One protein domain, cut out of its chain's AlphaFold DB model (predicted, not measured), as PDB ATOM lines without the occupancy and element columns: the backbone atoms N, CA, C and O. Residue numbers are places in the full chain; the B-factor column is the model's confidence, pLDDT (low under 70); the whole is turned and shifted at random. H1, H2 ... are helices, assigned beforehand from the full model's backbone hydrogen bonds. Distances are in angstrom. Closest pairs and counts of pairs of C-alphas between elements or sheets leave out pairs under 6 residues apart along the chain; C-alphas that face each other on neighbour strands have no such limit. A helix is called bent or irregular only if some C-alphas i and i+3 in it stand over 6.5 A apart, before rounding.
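This is residues 2 to 62 of the 247 residues of an uncharacterized protein of Coniochaeta sp. 2T2.1 (UniProt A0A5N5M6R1). A long helical hairpin makes the body and the longest axis of this domain: H2 and H3 lie side by side, run opposite ways, and are joined by a tight turn at one end. At the other end of the hairpin lie the short helix H1, the link from H1 to H2, and the beginning of the last stretch, residues 56 to 62. The printed part has 61 residues with three named helices, H1, H2 and H3 in that order along the chain, and no named strand; the class is all helix. The whole is only just compact, close to loose, with a radius of gyration of the C-alphas of 12.3 A, and its outline is elongated, spanning 38 by 22 by 16 A.

The longest helix by residues is H2, residues 17 to 35, which measures 28.5 A from C-alpha 17 at (-47.222, -4.362, 1.146) to C-alpha 35 at (-59.798, 15.344, 17.527). It is irregular, but only just: C-alphas 18 and 21 are 6.8 A apart. H3, residues 39 to 55, measures 25.2 A and ends with C-alpha 55 at (-41.071, 6.752, 5.093). H3 is neither bent nor irregular, but only just: C-alphas 40 and 43 are 6.4 A apart. H1 has four residues, 5 to 8, and measures 5.1 A from its first to its last C-alpha.

H2 and H3 touch, with 11 pairs of C-alphas within 8 A. Their closest C-alphas are those of Val 30 and Ala 45, 5.3 A apart. Their lines stand at a shallow tilt of 17 degrees, and they run opposite ways. The two form a helical hairpin. H1 is close to H2 but not clearly touching it; their closest C-alphas, those of Pro 5 and Thr 19, are 7.9 A apart. H1 is also close to H3 but not clearly touching it, and the closest C-alphas there are those of Phe 6 and Leu 55, 7.7 A apart. Of the O i to N i+4 pairs, 13 of 15 in H2 and 11 of 13 in H3 are within hydrogen-bond range, while H1 is too short for such a pair.

The two C-alphas farthest apart are those of Leu 2 and Asn 38, at 39.8 A. The printed part runs from residue 2 to residue 62 and has no cut. The link from H2 to H3, with 3 residues, is tight, and the link from H1 to H2, with 8 residues, is short. Residues 35 to 40, of which 35 belongs to H2 and 39 to 40 belong to H3, stand free. The mean pLDDT of the printed part is 90.4, and residues 2, 37 and 39 are under 70.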
ATOM      1  N   LEU A   2     -33.745 -10.636   9.827       63.41
ATOM      2  CA  LEU A   2     -34.646  -9.987   8.871       63.41
ATOM      3  C   LEU A   2     -34.269  -8.501   8.825       63.41
ATOM      4  O   LEU A   2     -34.024  -7.914   9.878       63.41
ATOM      5  N   ALA A   3     -34.139  -7.935   7.626       80.19
ATOM      6  CA  ALA A   3     -33.845  -6.515   7.466       80.19
ATOM      7  C   ALA A   3     -34.949  -5.686   8.139       80.19
ATOM      8  O   ALA A   3     -36.131  -5.989   7.972       80.19
ATOM      9  N   ASN A   4     -34.565  -4.676   8.919       87.31
ATOM     10  CA  ASN A   4     -35.513  -3.772   9.554       87.31
ATOM     11  C   ASN A   4     -36.132  -2.866   8.472       87.31
ATOM     12  O   ASN A   4     -35.411  -2.029   7.923       87.31
ATOM     13  N   PRO A   5     -37.440  -2.980   8.154       87.38
ATOM     14  CA  PRO A   5     -38.041  -2.179   7.092       87.38
ATOM     15  C   PRO A   5     -37.943  -0.677   7.379       87.38
ATOM     16  O   PRO A   5     -37.841   0.097   6.438       87.38
ATOM     17  N   PHE A   6     -37.875  -0.260   8.650       89.38
ATOM     18  CA  PHE A   6     -37.690   1.142   9.062       89.38
ATOM     19  C   PHE A   6     -36.326   1.733   8.709       89.38
ATOM     20  O   PHE A   6     -36.173   2.952   8.746       89.38
ATOM     21  N   GLU A   7     -35.370   0.890   8.333       87.75
ATOM     22  CA  GLU A   7     -34.045   1.296   7.872       87.75
ATOM     23  C   GLU A   7     -33.909   1.075   6.365       87.75
ATOM     24  O   GLU A   7     -33.501   1.978   5.642       87.75
ATOM     25  N   THR A   8     -34.298  -0.103   5.867       89.25
ATOM     26  CA  THR A   8     -34.067  -0.484   4.463       89.25
ATOM     27  C   THR A   8     -35.179  -0.065   3.507       89.25
ATOM     28  O   THR A   8     -34.989  -0.126   2.297       89.25
ATOM     29  N   GLY A   9     -36.352   0.298   4.027       90.88
ATOM     30  CA  GLY A   9     -37.530   0.663   3.240       90.88
ATOM     31  C   GLY A   9     -37.826   2.159   3.197       90.88
ATOM     32  O   GLY A   9     -38.814   2.538   2.576       90.88
ATOM     33  N   VAL A  10     -37.030   3.005   3.863       93.69
ATOM     34  CA  VAL A  10     -37.248   4.463   3.939       93.69
ATOM     35  C   VAL A  10     -37.391   5.062   2.536       93.69
ATOM     36  O   VAL A  10     -36.663   4.690   1.624       93.69
ATOM     37  N   GLY A  11     -38.359   5.962   2.358       93.69
ATOM     38  CA  GLY A  11     -38.758   6.509   1.058       93.69
ATOM     39  C   GLY A  11     -39.715   5.614   0.260       93.69
ATOM     40  O   GLY A  11     -40.474   6.126  -0.559       93.69
ATOM     41  N   HIS A  12     -39.760   4.310   0.548       94.25
ATOM     42  CA  HIS A  12     -40.475   3.293  -0.229       94.25
ATOM     43  C   HIS A  12     -41.525   2.502   0.564       94.25
ATOM     44  O   HIS A  12     -42.027   1.484   0.077       94.25
ATOM     45  N   PHE A  13     -41.898   2.946   1.771       94.38
ATOM     46  CA  PHE A  13     -42.791   2.188   2.661       94.38
ATOM     47  C   PHE A  13     -44.122   1.805   2.021       94.38
ATOM     48  O   PHE A  13     -44.686   0.768   2.351       94.38
ATOM     49  N   TRP A  14     -44.668   2.617   1.119       93.06
ATOM     50  CA  TRP A  14     -45.938   2.270   0.485       93.06
ATOM     51  C   TRP A  14     -45.817   1.153  -0.561       93.06
ATOM     52  O   TRP A  14     -46.780   0.415  -0.806       93.06
ATOM     53  N   GLY A  15     -44.639   1.002  -1.171       91.88
ATOM     54  CA  GLY A  15     -44.337  -0.082  -2.106       91.88
ATOM     55  C   GLY A  15     -44.231  -1.444  -1.418       91.88
ATOM     56  O   GLY A  15     -44.556  -2.466  -2.019       91.88
ATOM     57  N   LEU A  16     -43.853  -1.458  -0.138       93.38
ATOM     58  CA  LEU A  16     -43.797  -2.654   0.695       93.38
ATOM     59  C   LEU A  16     -45.199  -2.954   1.259       93.38
ATOM     60  O   LEU A  16     -45.744  -2.206   2.066       93.38
ATOM     61  N   ILE A  17     -45.822  -4.045   0.805       92.12
ATOM     62  CA  ILE A  17     -47.222  -4.362   1.146       92.12
ATOM     63  C   ILE A  17     -47.413  -4.501   2.664       92.12
ATOM     64  O   ILE A  17     -48.360  -3.934   3.210       92.12
ATOM     65  N   ASP A  18     -46.478  -5.170   3.340       91.88
ATOM     66  CA  ASP A  18     -46.560  -5.480   4.773       91.88
ATOM     67  C   ASP A  18     -46.493  -4.234   5.676       91.88
ATOM     68  O   ASP A  18     -46.945  -4.266   6.819       91.88
ATOM     69  N   THR A  19     -45.975  -3.104   5.183       94.62
ATOM     70  CA  THR A  19     -45.894  -1.849   5.953       94.62
ATOM     71  C   THR A  19     -47.115  -0.948   5.776       94.62
ATOM     72  O   THR A  19     -47.246   0.053   6.484       94.62
ATOM     73  N   ARG A  20     -48.049  -1.279   4.875       95.00
ATOM     74  CA  ARG A  20     -49.235  -0.440   4.622       95.00
ATOM     75  C   ARG A  20     -50.184  -0.386   5.810       95.00
ATOM     76  O   ARG A  20     -50.725   0.680   6.098       95.00
ATOM     77  N   ASP A  21     -50.367  -1.499   6.511       95.06
ATOM     78  CA  ASP A  21     -51.252  -1.544   7.678       95.06
ATOM     79  C   ASP A  21     -50.688  -0.718   8.835       95.06
ATOM     80  O   ASP A  21     -51.433   0.010   9.489       95.06
ATOM     81  N   TYR A  22     -49.362  -0.718   9.003       95.50
ATOM     82  CA  TYR A  22     -48.679   0.195   9.915       95.50
ATOM     83  C   TYR A  22     -48.927   1.666   9.544       95.50
ATOM     84  O   TYR A  22     -49.329   2.452  10.402       95.50
ATOM     85  N   MET A  23     -48.740   2.041   8.271       96.56
ATOM     86  CA  MET A  23     -48.949   3.422   7.814       96.56
ATOM     87  C   MET A  23     -50.397   3.878   8.035       96.56
ATOM     88  O   MET A  23     -50.634   4.968   8.550       96.56
ATOM     89  N   ARG A  24     -51.380   3.024   7.727       95.81
ATOM     90  CA  ARG A  24     -52.804   3.312   7.971       95.81
ATOM     91  C   ARG A  24     -53.127   3.449   9.453       95.81
ATOM     92  O   ARG A  24     -53.792   4.408   9.833       95.81
ATOM     93  N   ALA A  25     -52.641   2.536  10.290       96.50
ATOM     94  CA  ALA A  25     -52.861   2.596  11.732       96.50
ATOM     95  C   ALA A  25     -52.243   3.862  12.346       96.50
ATOM     96  O   ALA A  25     -52.878   4.532  13.161       96.50
ATOM     97  N   ARG A  26     -51.032   4.233  11.912       96.25
ATOM     98  CA  ARG A  26     -50.358   5.457  12.359       96.25
ATOM     99  C   ARG A  26     -51.095   6.718  11.913       96.25
ATOM    100  O   ARG A  26     -51.211   7.651  12.698       96.25
ATOM    101  N   PHE A  27     -51.646   6.736  10.702       94.94
ATOM    102  CA  PHE A  27     -52.500   7.838  10.271       94.94
ATOM    103  C   PHE A  27     -53.792   7.931  11.091       94.94
ATOM    104  O   PHE A  27     -54.172   9.023  11.503       94.94
ATOM    105  N   GLY A  28     -54.422   6.793  11.396       93.81
ATOM    106  CA  GLY A  28     -55.579   6.743  12.291       93.81
ATOM    107  C   GLY A  28     -55.268   7.333  13.668       93.81
ATOM    108  O   GLY A  28     -56.047   8.127  14.183       93.81
ATOM    109  N   LEU A  29     -54.086   7.040  14.228       93.12
ATOM    110  CA  LEU A  29     -53.617   7.679  15.462       93.12
ATOM    111  C   LEU A  29     -53.538   9.206  15.319       93.12
ATOM    112  O   LEU A  29     -54.014   9.910  16.204       93.12
ATOM    113  N   VAL A  30     -52.976   9.723  14.221       93.38
ATOM    114  CA  VAL A  30     -52.930  11.174  13.967       93.38
ATOM    115  C   VAL A  30     -54.337  11.770  13.936       93.38
ATOM    116  O   VAL A  30     -54.574  12.798  14.568       93.38
ATOM    117  N   GLU A  31     -55.285  11.130  13.245       89.19
ATOM    118  CA  GLU A  31     -56.669  11.612  13.200       89.19
ATOM    119  C   GLU A  31     -57.318  11.636  14.589       89.19
ATOM    120  O   GLU A  31     -57.975  12.621  14.927       89.19
ATOM    121  N   GLU A  32     -57.109  10.614  15.422       89.56
ATOM    122  CA  GLU A  32     -57.628  10.602  16.796       89.56
ATOM    123  C   GLU A  32     -56.966  11.664  17.685       89.56
ATOM    124  O   GLU A  32     -57.653  12.347  18.445       89.56
ATOM    125  N   VAL A  33     -55.650  11.857  17.567       87.06
ATOM    126  CA  VAL A  33     -54.910  12.886  18.316       87.06
ATOM    127  C   VAL A  33     -55.431  14.282  17.970       87.06
ATOM    128  O   VAL A  33     -55.678  15.091  18.865       87.06
ATOM    129  N   LEU A  34     -55.677  14.559  16.687       86.81
ATOM    130  CA  LEU A  34     -56.171  15.861  16.240       86.81
ATOM    131  C   LEU A  34     -57.622  16.148  16.659       86.81
ATOM    132  O   LEU A  34     -57.978  17.320  16.787       86.81
ATOM    133  N   LYS A  35     -58.446  15.131  16.964       82.38
ATOM    134  CA  LYS A  35     -59.798  15.344  17.527       82.38
ATOM    135  C   LYS A  35     -59.778  16.006  18.900       82.38
ATOM    136  O   LYS A  35     -60.742  16.679  19.256       82.38
ATOM    137  N   LEU A  36     -58.697  15.843  19.666       73.56
ATOM    138  CA  LEU A  36     -58.531  16.509  20.962       73.56
ATOM    139  C   LEU A  36     -58.376  18.034  20.815       73.56
ATOM    140  O   LEU A  36     -58.517  18.749  21.806       73.56
ATOM    141  N   ASN A  37     -58.093  18.500  19.588       67.19
ATOM    142  CA  ASN A  37     -58.055  19.886  19.117       67.19
ATOM    143  C   ASN A  37     -57.450  20.896  20.108       67.19
ATOM    144  O   ASN A  37     -57.974  21.990  20.297       67.19
ATOM    145  N   ASN A  38     -56.343  20.520  20.750       70.44
ATOM    146  CA  ASN A  38     -55.589  21.370  21.667       70.44
ATOM    147  C   ASN A  38     -54.130  21.487  21.206       70.44
ATOM    148  O   ASN A  38     -53.608  20.579  20.558       70.44
ATOM    149  N   SER A  39     -53.464  22.597  21.541       67.31
ATOM    150  CA  SER A  39     -52.088  22.875  21.093       67.31
ATOM    151  C   SER A  39     -51.076  21.759  21.412       67.31
ATOM    152  O   SER A  39     -50.265  21.457  20.537       67.31
ATOM    153  N   PRO A  40     -51.119  21.076  22.579       79.88
ATOM    154  CA  PRO A  40     -50.196  19.971  22.868       79.88
ATOM    155  C   PRO A  40     -50.294  18.778  21.909       79.88
ATOM    156  O   PRO A  40     -49.323  18.041  21.765       79.88
ATOM    157  N   ALA A  41     -51.443  18.573  21.257       86.00
ATOM    158  CA  ALA A  41     -51.653  17.489  20.299       86.00
ATOM    159  C   ALA A  41     -51.109  17.802  18.891       86.00
ATOM    160  O   ALA A  41     -50.829  16.880  18.124       86.00
ATOM    161  N   VAL A  42     -50.940  19.086  18.548       89.88
ATOM    162  CA  VAL A  42     -50.561  19.530  17.194       89.88
ATOM    163  C   VAL A  42     -49.126  19.131  16.850       89.88
ATOM    164  O   VAL A  42     -48.894  18.586  15.772       89.88
ATOM    165  N   ALA A  43     -48.173  19.341  17.763       92.31
ATOM    166  CA  ALA A  43     -46.768  19.010  17.517       92.31
ATOM    167  C   ALA A  43     -46.527  17.496  17.326       92.31
ATOM    168  O   ALA A  43     -45.988  17.127  16.285       92.31
ATOM    169  N   PRO A  44     -47.012  16.593  18.207       93.31
ATOM    170  CA  PRO A  44     -46.880  15.150  17.981       93.31
ATOM    171  C   PRO A  44     -47.566  14.661  16.699       93.31
ATOM    172  O   PRO A  44     -47.061  13.763  16.023       93.31
ATOM    173  N   ALA A  45     -48.718  15.242  16.343       94.50
ATOM    174  CA  ALA A  45     -49.402  14.923  15.093       94.50
ATOM    175  C   ALA A  45     -48.553  15.307  13.872       94.50
ATOM    176  O   ALA A  45     -48.411  14.502  12.948       94.50
ATOM    177  N   LEU A  46     -47.954  16.501  13.889       95.38
ATOM    178  CA  LEU A  46     -47.046  16.957  12.842       95.38
ATOM    179  C   LEU A  46     -45.809  16.056  12.743       95.38
ATOM    180  O   LEU A  46     -45.481  15.615  11.644       95.38
ATOM    181  N   ASP A  47     -45.182  15.702  13.867       95.94
ATOM    182  CA  ASP A  47     -44.023  14.797  13.894       95.94
ATOM    183  C   ASP A  47     -44.356  13.431  13.280       95.94
ATOM    184  O   ASP A  47     -43.582  12.866  12.501       95.94
ATOM    185  N   HIS A  48     -45.542  12.894  13.586       96.81
ATOM    186  CA  HIS A  48     -46.001  11.657  12.973       96.81
ATOM    187  C   HIS A  48     -46.175  11.783  11.461       96.81
ATOM    188  O   HIS A  48     -45.693  10.901  10.751       96.81
ATOM    189  N   LEU A  49     -46.819  12.845  10.971       96.81
ATOM    190  CA  LEU A  49     -47.013  13.060   9.534       96.81
ATOM    191  C   LEU A  49     -45.681  13.263   8.803       96.81
ATOM    192  O   LEU A  49     -45.466  12.642   7.764       96.81
ATOM    193  N   MET A  50     -44.765  14.058   9.357       97.44
ATOM    194  CA  MET A  50     -43.455  14.314   8.752       97.44
ATOM    195  C   MET A  50     -42.606  13.045   8.661       97.44
ATOM    196  O   MET A  50     -42.011  12.768   7.618       97.44
ATOM    197  N   ASP A  51     -42.592  12.214   9.705       96.94
ATOM    198  CA  ASP A  51     -41.893  10.929   9.639       96.94
ATOM    199  C   ASP A  51     -42.590   9.953   8.679       96.94
ATOM    200  O   ASP A  51     -41.923   9.224   7.952       96.94
ATOM    201  N   MET A  52     -43.921   9.972   8.579       97.06
ATOM    202  CA  MET A  52     -44.627   9.186   7.564       97.06
ATOM    203  C   MET A  52     -44.289   9.629   6.134       97.06
ATOM    204  O   MET A  52     -44.126   8.765   5.275       97.06
ATOM    205  N   LEU A  53     -44.119  10.929   5.877       96.38
ATOM    206  CA  LEU A  53     -43.644  11.449   4.587       96.38
ATOM    207  C   LEU A  53     -42.182  11.066   4.309       96.38
ATOM    208  O   LEU A  53     -41.829  10.767   3.173       96.38
ATOM    209  N   ARG A  54     -41.331  10.987   5.340       95.50
ATOM    210  CA  ARG A  54     -39.970  10.433   5.213       95.50
ATOM    211  C   ARG A  54     -39.999   8.952   4.819       95.50
ATOM    212  O   ARG A  54     -39.193   8.505   4.006       95.50
ATOM    213  N   LEU A  55     -40.906   8.174   5.406       95.75
ATOM    214  CA  LEU A  55     -41.071   6.752   5.093       95.75
ATOM    215  C   LEU A  55     -41.686   6.536   3.703       95.75
ATOM    216  O   LEU A  55     -41.304   5.596   3.007       95.75
ATOM    217  N   ASN A  56     -42.617   7.396   3.299       94.75
ATOM    218  CA  ASN A  56     -43.352   7.325   2.045       94.75
ATOM    219  C   ASN A  56     -43.240   8.644   1.272       94.75
ATOM    220  O   ASN A  56     -44.134   9.491   1.334       94.75
ATOM    221  N   ARG A  57     -42.141   8.787   0.529       94.25
ATOM    222  CA  ARG A  57     -41.779  10.036  -0.147       94.25
ATOM    223  C   ARG A  57     -42.812  10.475  -1.183       94.25
ATOM    224  O   ARG A  57     -43.053  11.661  -1.343       94.25
ATOM    225  N   SER A  58     -43.451   9.520  -1.858       91.44
ATOM    226  CA  SER A  58     -44.483   9.782  -2.870       91.44
ATOM    227  C   SER A  58     -45.833  10.219  -2.289       91.44
ATOM    228  O   SER A  58     -46.762  10.468  -3.052       91.44
ATOM    229  N   ASP A  59     -45.975  10.237  -0.960       93.38
ATOM    230  CA  ASP A  59     -47.203  10.585  -0.245       93.38
ATOM    231  C   ASP A  59     -48.481   9.920  -0.797       93.38
ATOM    232  O   ASP A  59     -49.516  10.543  -1.029       93.38
ATOM    233  N   ASN A  60     -48.446   8.602  -0.993       92.50
ATOM    234  CA  ASN A  60     -49.597   7.853  -1.520       92.50
ATOM    235  C   ASN A  60     -50.869   7.901  -0.648       92.50
ATOM    236  O   ASN A  60     -51.894   7.351  -1.050       92.50
ATOM    237  N   MET A  61     -50.800   8.486   0.548       91.00
ATOM    238  CA  MET A  61     -51.931   8.637   1.461       91.00
ATOM    239  C   MET A  61     -52.470  10.076   1.522       91.00
ATOM    240  O   MET A  61     -53.447  10.300   2.232       91.00
ATOM    241  N   GLY A  62     -51.865  11.033   0.806       89.38
ATOM    242  CA  GLY A  62     -52.297  12.436   0.806       89.38
ATOM    243  C   GLY A  62     -52.095  13.136   2.154       89.38
ATOM    244  O   GLY A  62     -52.891  13.982   2.560       89.38
TER     245      GLY A  62